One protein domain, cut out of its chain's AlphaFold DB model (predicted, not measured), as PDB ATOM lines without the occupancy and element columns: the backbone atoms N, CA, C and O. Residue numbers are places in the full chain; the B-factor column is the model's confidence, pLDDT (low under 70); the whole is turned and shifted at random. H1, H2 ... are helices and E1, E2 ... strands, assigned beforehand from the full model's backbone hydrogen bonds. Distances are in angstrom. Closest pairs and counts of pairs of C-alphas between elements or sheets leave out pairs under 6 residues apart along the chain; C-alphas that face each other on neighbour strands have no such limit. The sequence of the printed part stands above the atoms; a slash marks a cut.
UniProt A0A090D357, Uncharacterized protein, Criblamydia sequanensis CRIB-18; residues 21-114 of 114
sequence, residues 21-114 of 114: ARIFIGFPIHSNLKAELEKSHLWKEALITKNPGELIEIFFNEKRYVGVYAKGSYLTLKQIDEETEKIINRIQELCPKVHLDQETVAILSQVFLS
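This is residues 21 to 114 of the 114 residues of an uncharacterized protein of Criblamydia sequanensis CRIB-18 (UniProt A0A090D357). A strongly twisted sheet of four strands, curled like part of a barrel, has one long helix, H3, packed slantwise over one face in two layers. Two short helices, H1 and H2, sit near Leu 94, the last residue of H3. The printed part has 94 residues, with named elements in the order E1 H1 H2 E2 E3 H3 E4; the sheet runs E2 E3 E1 E4, all antiparallel, and the class is mixed. The whole is compact, with a radius of gyration of the C-alphas of 12.9 A and spans of 34 by 30 by 25 A.

E1, residues 21 to 28, bends by 56 degrees at residue 25. H1, residues 31 to 37, only grazes the sheet with its residues 33 to 37. E2, residues 56 to 60, and E3, residues 63 to 69, form a hairpin, with N 58 and O 65 2.9 A apart. E3 is antiparallel to E1, with N 27 and O 66 2.8 A apart. H3, residues 77 to 94, has a height of 9.0 A over the sheet; its closest C-alphas to E3 are those of Ile 87 and Gly 67, 6.1 A. H2, residues 41 to 49, is close but not clearly touching H3, the closest C-alphas being those of Leu 42 and Leu 94, 6.2 A. E4, residues 106 to 113, is antiparallel to E1, with N 24 and O 108 2.8 A apart. E3, H3, E4 form a split strand-helix-strand unit, two strands of one sheet that are not neighbours, joined through a helix, with E1 between them in the sheet and a right-handed crossover; E1, H1 H2, E2 form another, with E3 between its strands in the sheet, and its crossover is right-handed too. In H1, H2 and H3 every O i to N i+4 pair is within hydrogen-bond range.

E1 begins at C-alpha 21 (177.752, 151.746, 194.119) and spans 20.4 A. H3 spans 25.7 A, and E4 spans 22.2 A to C-alpha 113 (174.505, 154.586, 201.931).

The printed part has no cut. The link from H3 to E4 is long, 11 residues. Residues 51 to 53, 73 and 114 have pLDDT under 70.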
ATOM      1  N   ALA A  21     176.640 152.662 194.336       85.38
ATOM      2  CA  ALA A  21     177.752 151.746 194.119       85.38
ATOM      3  C   ALA A  21     178.840 152.464 193.327       85.38
ATOM      4  O   ALA A  21     178.573 153.051 192.279       85.38
ATOM      5  N   ARG A  22     180.075 152.381 193.813       88.88
ATOM      6  CA  ARG A  22     181.259 152.911 193.140       88.88
ATOM      7  C   ARG A  22     182.275 151.801 192.939       88.88
ATOM      8  O   ARG A  22     182.469 150.955 193.812       88.88
ATOM      9  N   ILE A  23     182.945 151.839 191.793       91.38
ATOM     10  CA  ILE A  23     184.053 150.937 191.486       91.38
ATOM     11  C   ILE A  23     185.348 151.634 191.883       91.38
ATOM     12  O   ILE A  23     185.625 152.744 191.436       91.38
ATOM     13  N   PHE A  24     186.132 150.982 192.724       94.06
ATOM     14  CA  PHE A  24     187.488 151.370 193.067       94.06
ATOM     15  C   PHE A  24     188.484 150.568 192.228       94.06
ATOM     16  O   PHE A  24     188.340 149.352 192.099       94.06
ATOM     17  N   ILE A  25     189.499 151.246 191.698       95.25
ATOM     18  CA  ILE A  25     190.635 150.651 190.990       95.25
ATOM     19  C   ILE A  25     191.895 151.069 191.741       95.25
ATOM     20  O   ILE A  25     192.087 152.259 191.994       95.25
ATOM     21  N   GLY A  26     192.752 150.119 192.109       95.88
ATOM     22  CA  GLY A  26     193.980 150.448 192.825       95.88
ATOM     23  C   GLY A  26     194.852 149.257 193.181       95.88
ATOM     24  O   GLY A  26     194.596 148.134 192.767       95.88
ATOM     25  N   PHE A  27     195.873 149.506 193.991       95.88
ATOM     26  CA  PHE A  27     196.862 148.515 194.406       95.88
ATOM     27  C   PHE A  27     196.820 148.292 195.917       95.88
ATOM     28  O   PHE A  27     196.560 149.235 196.673       95.88
ATOM     29  N   PRO A  28     197.052 147.058 196.391       94.81
ATOM     30  CA  PRO A  28     197.197 146.788 197.815       94.81
ATOM     31  C   PRO A  28     198.411 147.525 198.400       94.81
ATOM     32  O   PRO A  28     199.512 147.506 197.861       94.81
ATOM     33  N   ILE A  29     198.240 148.140 199.569       93.88
ATOM     34  CA  ILE A  29     199.337 148.798 200.283       93.88
ATOM     35  C   ILE A  29     200.114 147.747 201.083       93.88
ATOM     36  O   ILE A  29     199.807 147.452 202.244       93.88
ATOM     37  N   HIS A  30     201.141 147.179 200.456       90.62
ATOM     38  CA  HIS A  30     202.119 146.301 201.103       90.62
ATOM     39  C   HIS A  30     203.159 147.085 201.916       90.62
ATOM     40  O   HIS A  30     203.255 148.304 201.813       90.62
ATOM     41  N   SER A  31     203.968 146.397 202.730       87.50
ATOM     42  CA  SER A  31     204.935 147.034 203.640       87.50
ATOM     43  C   SER A  31     205.919 147.976 202.939       87.50
ATOM     44  O   SER A  31     206.219 149.040 203.475       87.50
ATOM     45  N   ASN A  32     206.381 147.620 201.735       89.06
ATOM     46  CA  ASN A  32     207.306 148.450 200.961       89.06
ATOM     47  C   ASN A  32     206.624 149.729 200.465       89.06
ATOM     48  O   ASN A  32     207.112 150.825 200.727       89.06
ATOM     49  N   LEU A  33     205.459 149.591 199.825       90.19
ATOM     50  CA  LEU A  33     204.663 150.728 199.366       90.19
ATOM     51  C   LEU A  33     204.258 151.628 200.541       90.19
ATOM     52  O   LEU A  33     204.419 152.840 200.472       90.19
ATOM     53  N   LYS A  34     203.827 151.037 201.659       91.94
ATOM     54  CA  LYS A  34     203.516 151.755 202.900       91.94
ATOM     55  C   LYS A  34     204.692 152.615 203.358       91.94
ATOM     56  O   LYS A  34     204.507 153.795 203.628       91.94
ATOM     57  N   ALA A  35     205.884 152.025 203.452       91.38
ATOM     58  CA  ALA A  35     207.067 152.721 203.941       91.38
ATOM     59  C   ALA A  35     207.468 153.896 203.035       91.38
ATOM     60  O   ALA A  35     207.946 154.910 203.537       91.38
ATOM     61  N   GLU A  36     207.279 153.779 201.720       91.19
ATOM     62  CA  GLU A  36     207.567 154.869 200.785       91.19
ATOM     63  C   GLU A  36     206.484 155.958 200.816       91.19
ATOM     64  O   GLU A  36     206.819 157.141 200.917       91.19
ATOM     65  N   LEU A  37     205.203 155.581 200.864       89.38
ATOM     66  CA  LEU A  37     204.093 156.522 201.054       89.38
ATOM     67  C   LEU A  37     204.257 157.322 202.358       89.38
ATOM     68  O   LEU A  37     204.104 158.541 202.369       89.38
ATOM     69  N   GLU A  38     204.662 156.676 203.453       89.94
ATOM     70  CA  GLU A  38     204.924 157.338 204.739       89.94
ATOM     71  C   GLU A  38     206.120 158.305 204.705       89.94
ATOM     72  O   GLU A  38     206.216 159.190 205.562       89.94
ATOM     73  N   LYS A  39     207.025 158.189 203.729       90.38
ATOM     74  CA  LYS A  39     208.129 159.142 203.522       90.38
ATOM     75  C   LYS A  39     207.746 160.279 202.577       90.38
ATOM     76  O   LYS A  39     208.322 161.360 202.680       90.38
ATOM     77  N   SER A  40     206.786 160.058 201.684       88.69
ATOM     78  CA  SER A  40     206.373 161.043 200.687       88.69
ATOM     79  C   SER A  40     205.591 162.197 201.324       88.69
ATOM     80  O   SER A  40     204.488 162.025 201.845       88.69
ATOM     81  N   HIS A  41     206.161 163.405 201.283       87.75
ATOM     82  CA  HIS A  41     205.468 164.619 201.729       87.75
ATOM     83  C   HIS A  41     204.253 164.921 200.844       87.75
ATOM     84  O   HIS A  41     203.186 165.245 201.356       87.75
ATOM     85  N   LEU A  42     204.407 164.756 199.526       85.00
ATOM     86  CA  LEU A  42     203.345 165.000 198.549       85.00
ATOM     87  C   LEU A  42     202.139 164.087 198.790       85.00
ATOM     88  O   LEU A  42     201.004 164.547 198.745       85.00
ATOM     89  N   TRP A  43     202.375 162.813 199.121       87.31
ATOM     90  CA  TRP A  43     201.298 161.894 199.493       87.31
ATOM     91  C   TRP A  43     200.547 162.360 200.746       87.31
ATOM     92  O   TRP A  43     199.319 162.411 200.760       87.31
ATOM     93  N   LYS A  44     201.279 162.745 201.798       87.62
ATOM     94  CA  LYS A  44     200.666 163.242 203.040       87.62
ATOM     95  C   LYS A  44     199.826 164.492 202.796       87.62
ATOM     96  O   LYS A  44     198.750 164.624 203.367       87.62
ATOM     97  N   GLU A  45     200.298 165.390 201.941       85.00
ATOM     98  CA  GLU A  45     199.570 166.595 201.550       85.00
ATOM     99  C   GLU A  45     198.308 166.270 200.731       85.00
ATOM    100  O   GLU A  45     197.239 166.834 200.991       85.00
ATOM    101  N   ALA A  46     198.387 165.306 199.809       81.06
ATOM    102  CA  ALA A  46     197.240 164.833 199.031       81.06
ATOM    103  C   ALA A  46     196.133 164.249 199.932       81.06
ATOM    104  O   ALA A  46     194.953 164.563 199.757       81.06
ATOM    105  N   LEU A  47     196.508 163.486 200.966       81.81
ATOM    106  CA  LEU A  47     195.562 162.952 201.954       81.81
ATOM    107  C   LEU A  47     194.823 164.049 202.743       81.81
ATOM    108  O   LEU A  47     193.665 163.862 203.121       81.81
ATOM    109  N   ILE A  48     195.475 165.188 202.997       83.56
ATOM    110  CA  ILE A  48     194.895 166.308 203.756       83.56
ATOM    111  C   ILE A  48     193.957 167.138 202.875       83.56
ATOM    112  O   ILE A  48     192.860 167.500 203.300       83.56
ATOM    113  N   THR A  49     194.389 167.440 201.650       78.75
ATOM    114  CA  THR A  49     193.679 168.342 200.732       78.75
ATOM    115  C   THR A  49     192.432 167.715 200.103       78.75
ATOM    116  O   THR A  49     191.547 168.455 199.677       78.75
ATOM    117  N   LYS A  50     192.320 166.375 200.091       70.44
ATOM    118  CA  LYS A  50     191.159 165.618 199.571       70.44
ATOM    119  C   LYS A  50     190.732 166.065 198.166       70.44
ATOM    120  O   LYS A  50     189.542 166.212 197.878       70.44
ATOM    121  N   ASN A  51     191.709 166.317 197.299       68.62
ATOM    122  CA  ASN A  51     191.455 166.875 195.979       68.62
ATOM    123  C   ASN A  51     190.746 165.839 195.069       68.62
ATOM    124  O   ASN A  51     191.215 164.702 194.969       68.62
ATOM    125  N   PRO A  52     189.629 166.180 194.396       53.41
ATOM    126  CA  PRO A  52     188.932 165.248 193.514       53.41
ATOM    127  C   PRO A  52     189.821 164.810 192.341       53.41
ATOM    128  O   PRO A  52     190.149 165.609 191.467       53.41
ATOM    129  N   GLY A  53     190.171 163.524 192.290       61.81
ATOM    130  CA  GLY A  53     191.044 162.953 191.256       61.81
ATOM    131  C   GLY A  53     192.475 162.667 191.713       61.81
ATOM    132  O   GLY A  53     193.237 162.106 190.934       61.81
ATOM    133  N   GLU A  54     192.824 162.999 192.958       80.88
ATOM    134  CA  GLU A  54     194.021 162.450 193.598       80.88
ATOM    135  C   GLU A  54     193.800 161.002 194.044       80.88
ATOM    136  O   GLU A  54     192.666 160.543 194.227       80.88
ATOM    137  N   LEU A  55     194.912 160.292 194.236       91.12
ATOM    138  CA  LEU A  55     194.905 158.963 194.830       91.12
ATOM    139  C   LEU A  55     194.325 159.016 196.246       91.12
ATOM    140  O   LEU A  55     194.635 159.908 197.036       91.12
ATOM    141  N   ILE A  56     193.522 158.015 196.581       91.81
ATOM    142  CA  ILE A  56     192.927 157.841 197.902       91.81
ATOM    143  C   ILE A  56     193.368 156.517 198.512       91.81
ATOM    144  O   ILE A  56     193.644 155.549 197.802       91.81
ATOM    145  N   GLU A  57     193.384 156.477 199.841       92.62
ATOM    146  CA  GLU A  57     193.521 155.243 200.607       92.62
ATOM    147  C   GLU A  57     192.136 154.737 201.020       92.62
ATOM    148  O   GLU A  57     191.330 155.490 201.571       92.62
ATOM    149  N   ILE A  58     191.864 153.456 200.778       92.88
ATOM    150  CA  ILE A  58     190.651 152.781 201.249       92.88
ATOM    151  C   ILE A  58     191.008 151.562 202.096       92.88
ATOM    152  O   ILE A  58     192.087 150.979 201.963       92.88
ATOM    153  N   PHE A  59     190.060 151.134 202.927       93.69
ATOM    154  CA  PHE A  59     190.129 149.874 203.654       93.69
ATOM    155  C   PHE A  59     189.043 148.928 203.149       93.69
ATOM    156  O   PHE A  59     187.865 149.282 203.133       93.69
ATOM    157  N   PHE A  60     189.431 147.730 202.723       93.12
ATOM    158  CA  PHE A  60     188.514 146.716 202.220       93.12
ATOM    159  C   PHE A  60     189.012 145.323 202.595       93.12
ATOM    160  O   PHE A  60     190.171 144.993 202.357       93.12
ATOM    161  N   ASN A  61     188.135 144.503 203.180       91.56
ATOM    162  CA  ASN A  61     188.440 143.132 203.601       91.56
ATOM    163  C   ASN A  61     189.774 143.006 204.371       91.56
ATOM    164  O   ASN A  61     190.677 142.273 203.969       91.56
ATOM    165  N   GLU A  62     189.916 143.809 205.431       93.12
ATOM    166  CA  GLU A  62     191.103 143.877 206.303       93.12
ATOM    167  C   GLU A  62     192.407 144.345 205.633       93.12
ATOM    168  O   GLU A  62     193.476 144.344 206.248       93.12
ATOM    169  N   LYS A  63     192.341 144.789 204.376       94.19
ATOM    170  CA  LYS A  63     193.487 145.268 203.605       94.19
ATOM    171  C   LYS A  63     193.318 146.731 203.234       94.19
ATOM    172  O   LYS A  63     192.212 147.230 203.035       94.19
ATOM    173  N   ARG A  64     194.449 147.425 203.142       95.19
ATOM    174  CA  ARG A  64     194.513 148.808 202.672       95.19
ATOM    175  C   ARG A  64     194.874 148.836 201.200       95.19
ATOM    176  O   ARG A  64     195.702 148.035 200.770       95.19
ATOM    177  N   TYR A  65     194.278 149.760 200.464       95.62
ATOM    178  CA  TYR A  65     194.529 149.949 199.040       95.62
ATOM    179  C   TYR A  65     194.728 151.425 198.736       95.62
ATOM    180  O   TYR A  65     194.115 152.265 199.389       95.62
ATOM    181  N   VAL A  66     195.550 151.722 197.732       94.75
ATOM    182  CA  VAL A  66     195.727 153.062 197.163       94.75
ATOM    183  C   VAL A  66     195.249 153.066 195.715       94.75
ATOM    184  O   VAL A  66     195.546 152.138 194.966       94.75
ATOM    185  N   GLY A  67     194.481 154.074 195.316       94.88
ATOM    186  CA  GLY A  67     193.875 154.096 193.986       94.88
ATOM    187  C   GLY A  67     192.846 155.199 193.821       94.88
ATOM    188  O   GLY A  67     192.926 156.223 194.493       94.88
ATOM    189  N   VAL A  68     191.873 154.992 192.937       93.56
ATOM    190  CA  VAL A  68     190.808 155.962 192.645       93.56
ATOM    191  C   VAL A  68     189.445 155.281 192.562       93.56
ATOM    192  O   VAL A  68     189.339 154.104 192.212       93.56
ATOM    193  N   TYR A  69     188.377 156.036 192.833       91.62
ATOM    194  CA  TYR A  69     187.048 155.645 192.366       91.62
ATOM    195  C   TYR A  69     186.905 156.027 190.898       91.62
ATOM    196  O   TYR A  69     187.112 157.181 190.518       91.62
ATOM    197  N   ALA A  70     186.538 155.050 190.083       89.38
ATOM    198  CA  ALA A  70     186.323 155.242 188.669       89.38
ATOM    199  C   ALA A  70     185.172 156.222 188.411       89.38
ATOM    200  O   ALA A  70     184.152 156.226 189.105       89.38
ATOM    201  N   LYS A  71     185.334 157.055 187.380       83.00
ATOM    202  CA  LYS A  71     184.297 157.991 186.943       83.00
ATOM    203  C   LYS A  71     183.367 157.292 185.954       83.00
ATOM    204  O   LYS A  71     183.808 156.864 184.893       83.00
ATOM    205  N   GLY A  72     182.079 157.249 186.280       74.56
ATOM    206  CA  GLY A  72     181.038 156.693 185.415       74.56
ATOM    207  C   GLY A  72     180.423 155.406 185.957       74.56
ATOM    208  O   GLY A  72     180.928 154.792 186.891       74.56
ATOM    209  N   SER A  73     179.294 155.021 185.368       68.31
ATOM    210  CA  SER A  73     178.496 153.861 185.784       68.31
ATOM    211  C   SER A  73     178.996 152.531 185.218       68.31
ATOM    212  O   SER A  73     178.648 151.479 185.747       68.31
ATOM    213  N   TYR A  74     179.816 152.563 184.165       78.62
ATOM    214  CA  TYR A  74     180.334 151.375 183.491       78.62
ATOM    215  C   TYR A  74     181.785 151.592 183.072       78.62
ATOM    216  O   TYR A  74     182.151 152.687 182.641       78.62
ATOM    217  N   LEU A  75     182.587 150.531 183.160       86.56
ATOM    218  CA  LEU A  75     183.987 150.534 182.753       86.56
ATOM    219  C   LEU A  75     184.255 149.397 181.782       86.56
ATOM    220  O   LEU A  75     183.905 148.244 182.027       86.56
ATOM    221  N   THR A  76     184.900 149.739 180.678       90.75
ATOM    222  CA  THR A  76     185.501 148.770 179.763       90.75
ATOM    223  C   THR A  76     186.871 148.337 180.284       90.75
ATOM    224  O   THR A  76     187.508 149.068 181.040       90.75
ATOM    225  N   LEU A  77     187.361 147.178 179.833       90.62
ATOM    226  CA  LEU A  77     188.719 146.717 180.158       90.62
ATOM    227  C   LEU A  77     189.777 147.758 179.776       90.62
ATOM    228  O   LEU A  77     190.621 148.096 180.591       90.62
ATOM    229  N   LYS A  78     189.639 148.371 178.595       92.06
ATOM    230  CA  LYS A  78     190.538 149.438 178.149       92.06
ATOM    231  C   LYS A  78     190.578 150.620 179.126       92.06
ATOM    232  O   LYS A  78     191.644 151.150 179.404       92.06
ATOM    233  N   GLN A  79     189.426 151.040 179.650       91.31
ATOM    234  CA  GLN A  79     189.375 152.128 180.632       91.31
ATOM    235  C   GLN A  79     189.999 151.722 181.966       91.31
ATOM    236  O   GLN A  79     190.625 152.550 182.613       91.31
ATOM    237  N   ILE A  80     189.845 150.462 182.375       92.12
ATOM    238  CA  ILE A  80     190.520 149.938 183.565       92.12
ATOM    239  C   ILE A  80     192.036 149.989 183.371       92.12
ATOM    240  O   ILE A  80     192.729 150.452 184.273       92.12
ATOM    241  N   ASP A  81     192.544 149.585 182.206       93.06
ATOM    242  CA  ASP A  81     193.974 149.639 181.891       93.06
ATOM    243  C   ASP A  81     194.489 151.089 181.903       93.06
ATOM    244  O   ASP A  81     195.474 151.394 182.572       93.06
ATOM    245  N   GLU A  82     193.766 152.016 181.260       92.94
ATOM    246  CA  GLU A  82     194.098 153.448 181.246       92.94
ATOM    247  C   GLU A  82     194.110 154.064 182.659       92.94
ATOM    248  O   GLU A  82     194.975 154.879 182.979       92.94
ATOM    249  N   GLU A  83     193.153 153.709 183.524       92.62
ATOM    250  CA  GLU A  83     193.145 154.159 184.923       92.62
ATOM    251  C   GLU A  83     194.265 153.500 185.738       92.62
ATOM    252  O   GLU A  83     194.895 154.162 186.561       92.62
ATOM    253  N   THR A  84     194.576 152.233 185.469       94.00
ATOM    254  CA  THR A  84     195.675 151.511 186.122       94.00
ATOM    255  C   THR A  84     197.017 152.174 185.823       94.00
ATOM    256  O   THR A  84     197.772 152.464 186.751       94.00
ATOM    257  N   GLU A  85     197.295 152.500 184.559       93.69
ATOM    258  CA  GLU A  85     198.514 153.217 184.168       93.69
ATOM    259  C   GLU A  85     198.606 154.597 184.831       93.69
ATOM    260  O   GLU A  85     199.663 154.971 185.342       93.69
ATOM    261  N   LYS A  86     197.499 155.350 184.894       92.94
ATOM    262  CA  LYS A  86     197.464 156.646 185.597       92.94
ATOM    263  C   LYS A  86     197.789 156.498 187.081       92.94
ATOM    264  O   LYS A  86     198.553 157.304 187.611       92.94
ATOM    265  N   ILE A  87     197.238 155.480 187.746       93.75
ATOM    266  CA  ILE A  87     197.516 155.198 189.159       93.75
ATOM    267  C   ILE A  87     198.997 154.861 189.350       93.75
ATOM    268  O   ILE A  87     199.626 155.429 190.240       93.75
ATOM    269  N   ILE A  88     199.566 153.988 188.510       93.56
ATOM    270  CA  ILE A  88     200.989 153.613 188.576       93.56
ATOM    271  C   ILE A  88     201.869 154.854 188.423       93.56
ATOM    272  O   ILE A  88     202.698 155.119 189.294       93.56
ATOM    273  N   ASN A  89     201.645 155.642 187.370       92.12
ATOM    274  CA  ASN A  89     202.410 156.860 187.108       92.12
ATOM    275  C   ASN A  89     202.320 157.829 188.291       92.12
ATOM    276  O   ASN A  89     203.335 158.345 188.753       92.12
ATOM    277  N   ARG A  90     201.120 158.016 188.854       91.50
ATOM    278  CA  ARG A  90     200.929 158.900 190.004       91.50
ATOM    279  C   ARG A  90     201.636 158.383 191.258       91.50
ATOM    280  O   ARG A  90     202.246 159.168 191.978       91.50
ATOM    281  N   ILE A  91     201.605 157.076 191.526       91.00
ATOM    282  CA  ILE A  91     202.349 156.490 192.652       91.00
ATOM    283  C   ILE A  91     203.855 156.661 192.442       91.00
ATOM    284  O   ILE A  91     204.549 157.017 193.391       91.00
ATOM    285  N   GLN A  92     204.361 156.474 191.224       90.25
ATOM    286  CA  GLN A  92     205.777 156.668 190.897       90.25
ATOM    287  C   GLN A  92     206.214 158.134 191.042       90.25
ATOM    288  O   GLN A  92     207.291 158.393 191.575       90.25
ATOM    289  N   GLU A  93     205.380 159.102 190.655       89.31
ATOM    290  CA  GLU A  93     205.636 160.530 190.896       89.31
ATOM    291  C   GLU A  93     205.757 160.845 192.393       89.31
ATOM    292  O   GLU A  93     206.647 161.586 192.815       89.31
ATOM    293  N   LEU A  94     204.866 160.275 193.209       87.94
ATOM    294  CA  LEU A  94     204.858 160.482 194.656       87.94
ATOM    295  C   LEU A  94     205.975 159.703 195.364       87.94
ATOM    296  O   LEU A  94     206.467 160.153 196.403       87.94
ATOM    297  N   CYS A  95     206.337 158.533 194.834       87.12
ATOM    298  CA  CYS A  95     207.250 157.551 195.414       87.12
ATOM    299  C   CYS A  95     208.122 156.883 194.322       87.12
ATOM    300  O   CYS A  95     207.880 155.727 193.966       87.12
ATOM    301  N   PRO A  96     209.199 157.533 193.837       85.38
ATOM    302  CA  PRO A  96     209.974 157.062 192.674       85.38
ATOM    303  C   PRO A  96     210.679 155.707 192.829       85.38
ATOM    304  O   PRO A  96     211.192 155.157 191.862       85.38
ATOM    305  N   LYS A  97     210.772 155.190 194.058       85.25
ATOM    306  CA  LYS A  97     211.430 153.915 194.385       85.25
ATOM    307  C   LYS A  97     210.472 152.723 194.378       85.25
ATOM    308  O   LYS A  97     210.906 151.596 194.605       85.25
ATOM    309  N   VAL A  98     209.176 152.970 194.195       85.56
ATOM    310  CA  VAL A  98     208.153 151.928 194.162       85.56
ATOM    311  C   VAL A  98     208.019 151.413 192.733       85.56
ATOM    312  O   VAL A  98     207.819 152.187 191.801       85.56
ATOM    313  N   HIS A  99     208.058 150.091 192.588       84.12
ATOM    314  CA  HIS A  99     207.769 149.399 191.337       84.12
ATOM    315  C   HIS A  99     206.481 148.596 191.505       84.12
ATOM    316  O   HIS A  99     206.427 147.700 192.344       84.12
ATOM    317  N   LEU A 100     205.453 148.936 190.724       84.50
ATOM    318  CA  LEU A 100     204.146 148.263 190.736       84.50
ATOM    319  C   LEU A 100     203.917 147.400 189.493       84.50
ATOM    320  O   LEU A 100     202.858 146.804 189.345       84.50
ATOM    321  N   ASP A 101     204.917 147.293 188.620       74.88
ATOM    322  CA  ASP A 101     204.805 146.688 187.286       74.88
ATOM    323  C   ASP A 101     204.441 145.188 187.326       74.88
ATOM    324  O   ASP A 101     204.036 144.608 186.322       74.88
ATOM    325  N   GLN A 102     204.596 144.548 188.489       78.00
ATOM    326  CA  GLN A 102     204.252 143.143 188.734       78.00
ATOM    327  C   GLN A 102     203.048 142.970 189.668       78.00
ATOM    328  O   GLN A 102     202.636 141.841 189.936       78.00
ATOM    329  N   GLU A 103     202.494 144.060 190.199       86.06
ATOM    330  CA  GLU A 103     201.363 143.979 191.111       86.06
ATOM    331  C   GLU A 103     200.048 143.831 190.346       86.06
ATOM    332  O   GLU A 103     199.820 144.425 189.294       86.06
ATOM    333  N   THR A 104     199.152 143.008 190.886       90.00
ATOM    334  CA  THR A 104     197.812 142.847 190.322       90.00
ATOM    335  C   THR A 104     196.929 143.999 190.781       90.00
ATOM    336  O   THR A 104     196.736 144.189 191.985       90.00
ATOM    337  N   VAL A 105     196.356 144.733 189.826       94.44
ATOM    338  CA  VAL A 105     195.355 145.760 190.123       94.44
ATOM    339  C   VAL A 105     194.115 145.127 190.762       94.44
ATOM    340  O   VAL A 105     193.588 144.111 190.308       94.44
ATOM    341  N   ALA A 106     193.643 145.729 191.846       95.31
ATOM    342  CA  ALA A 106     192.405 145.376 192.514       95.31
ATOM    343  C   ALA A 106     191.257 146.224 191.960       95.31
ATOM    344  O   ALA A 106     191.322 147.453 191.965       95.31
ATOM    345  N   ILE A 107     190.184 145.551 191.541       94.62
ATOM    346  CA  ILE A 107     188.921 146.172 191.137       94.62
ATOM    347  C   ILE A 107     187.879 145.793 192.182       94.62
ATOM    348  O   ILE A 107     187.528 144.620 192.320       94.62
ATOM    349  N   LEU A 108     187.415 146.772 192.951       93.69
ATOM    350  CA  LEU A 108     186.564 146.550 194.116       93.69
ATOM    351  C   LEU A 108     185.260 147.332 193.962       93.69
ATOM    352  O   LEU A 108     185.281 148.523 193.677       93.69
ATOM    353  N   SER A 109     184.121 146.681 194.188       90.62
ATOM    354  CA  SER A 109     182.828 147.367 194.267       90.62
ATOM    355  C   SER A 109     182.535 147.750 195.716       90.62
ATOM    356  O   SER A 109     182.637 146.907 196.610       90.62
ATOM    357  N   GLN A 110     182.179 149.011 195.954       88.50
ATOM    358  CA  GLN A 110     181.776 149.510 197.266       88.50
ATOM    359  C   GLN A 110     180.423 150.200 197.181       88.50
ATOM    360  O   GLN A 110     180.196 151.021 196.296       88.50
ATOM    361  N   VAL A 111     179.540 149.876 198.124       88.12
ATOM    362  CA  VAL A 111     178.213 150.485 198.239       88.12
ATOM    363  C   VAL A 111     178.237 151.507 199.365       88.12
ATOM    364  O   VAL A 111     178.587 151.191 200.501       88.12
ATOM    365  N   PHE A 112     177.849 152.729 199.037       85.44
ATOM    366  CA  PHE A 112     177.689 153.851 199.944       85.44
ATOM    367  C   PHE A 112     176.206 154.029 200.239       85.44
ATOM    368  O   PHE A 112     175.392 153.957 199.323       85.44
ATOM    369  N   LEU A 113     175.864 154.259 201.502       87.00
ATOM    370  CA  LEU A 113     174.505 154.586 201.931       87.00
ATOM    371  C   LEU A 113     174.435 156.089 202.228       87.00
ATOM    372  O   LEU A 113     175.368 156.625 202.831       87.00
ATOM    373  N   SER A 114     173.364 156.751 201.791       69.38
ATOM    374  CA  SER A 114     173.106 158.188 201.972       69.38
ATOM    375  C   SER A 114     171.961 158.447 202.935       69.38
ATOM    376  O   SER A 114     170.913 157.788 202.739       69.38
TER     377      SER A 114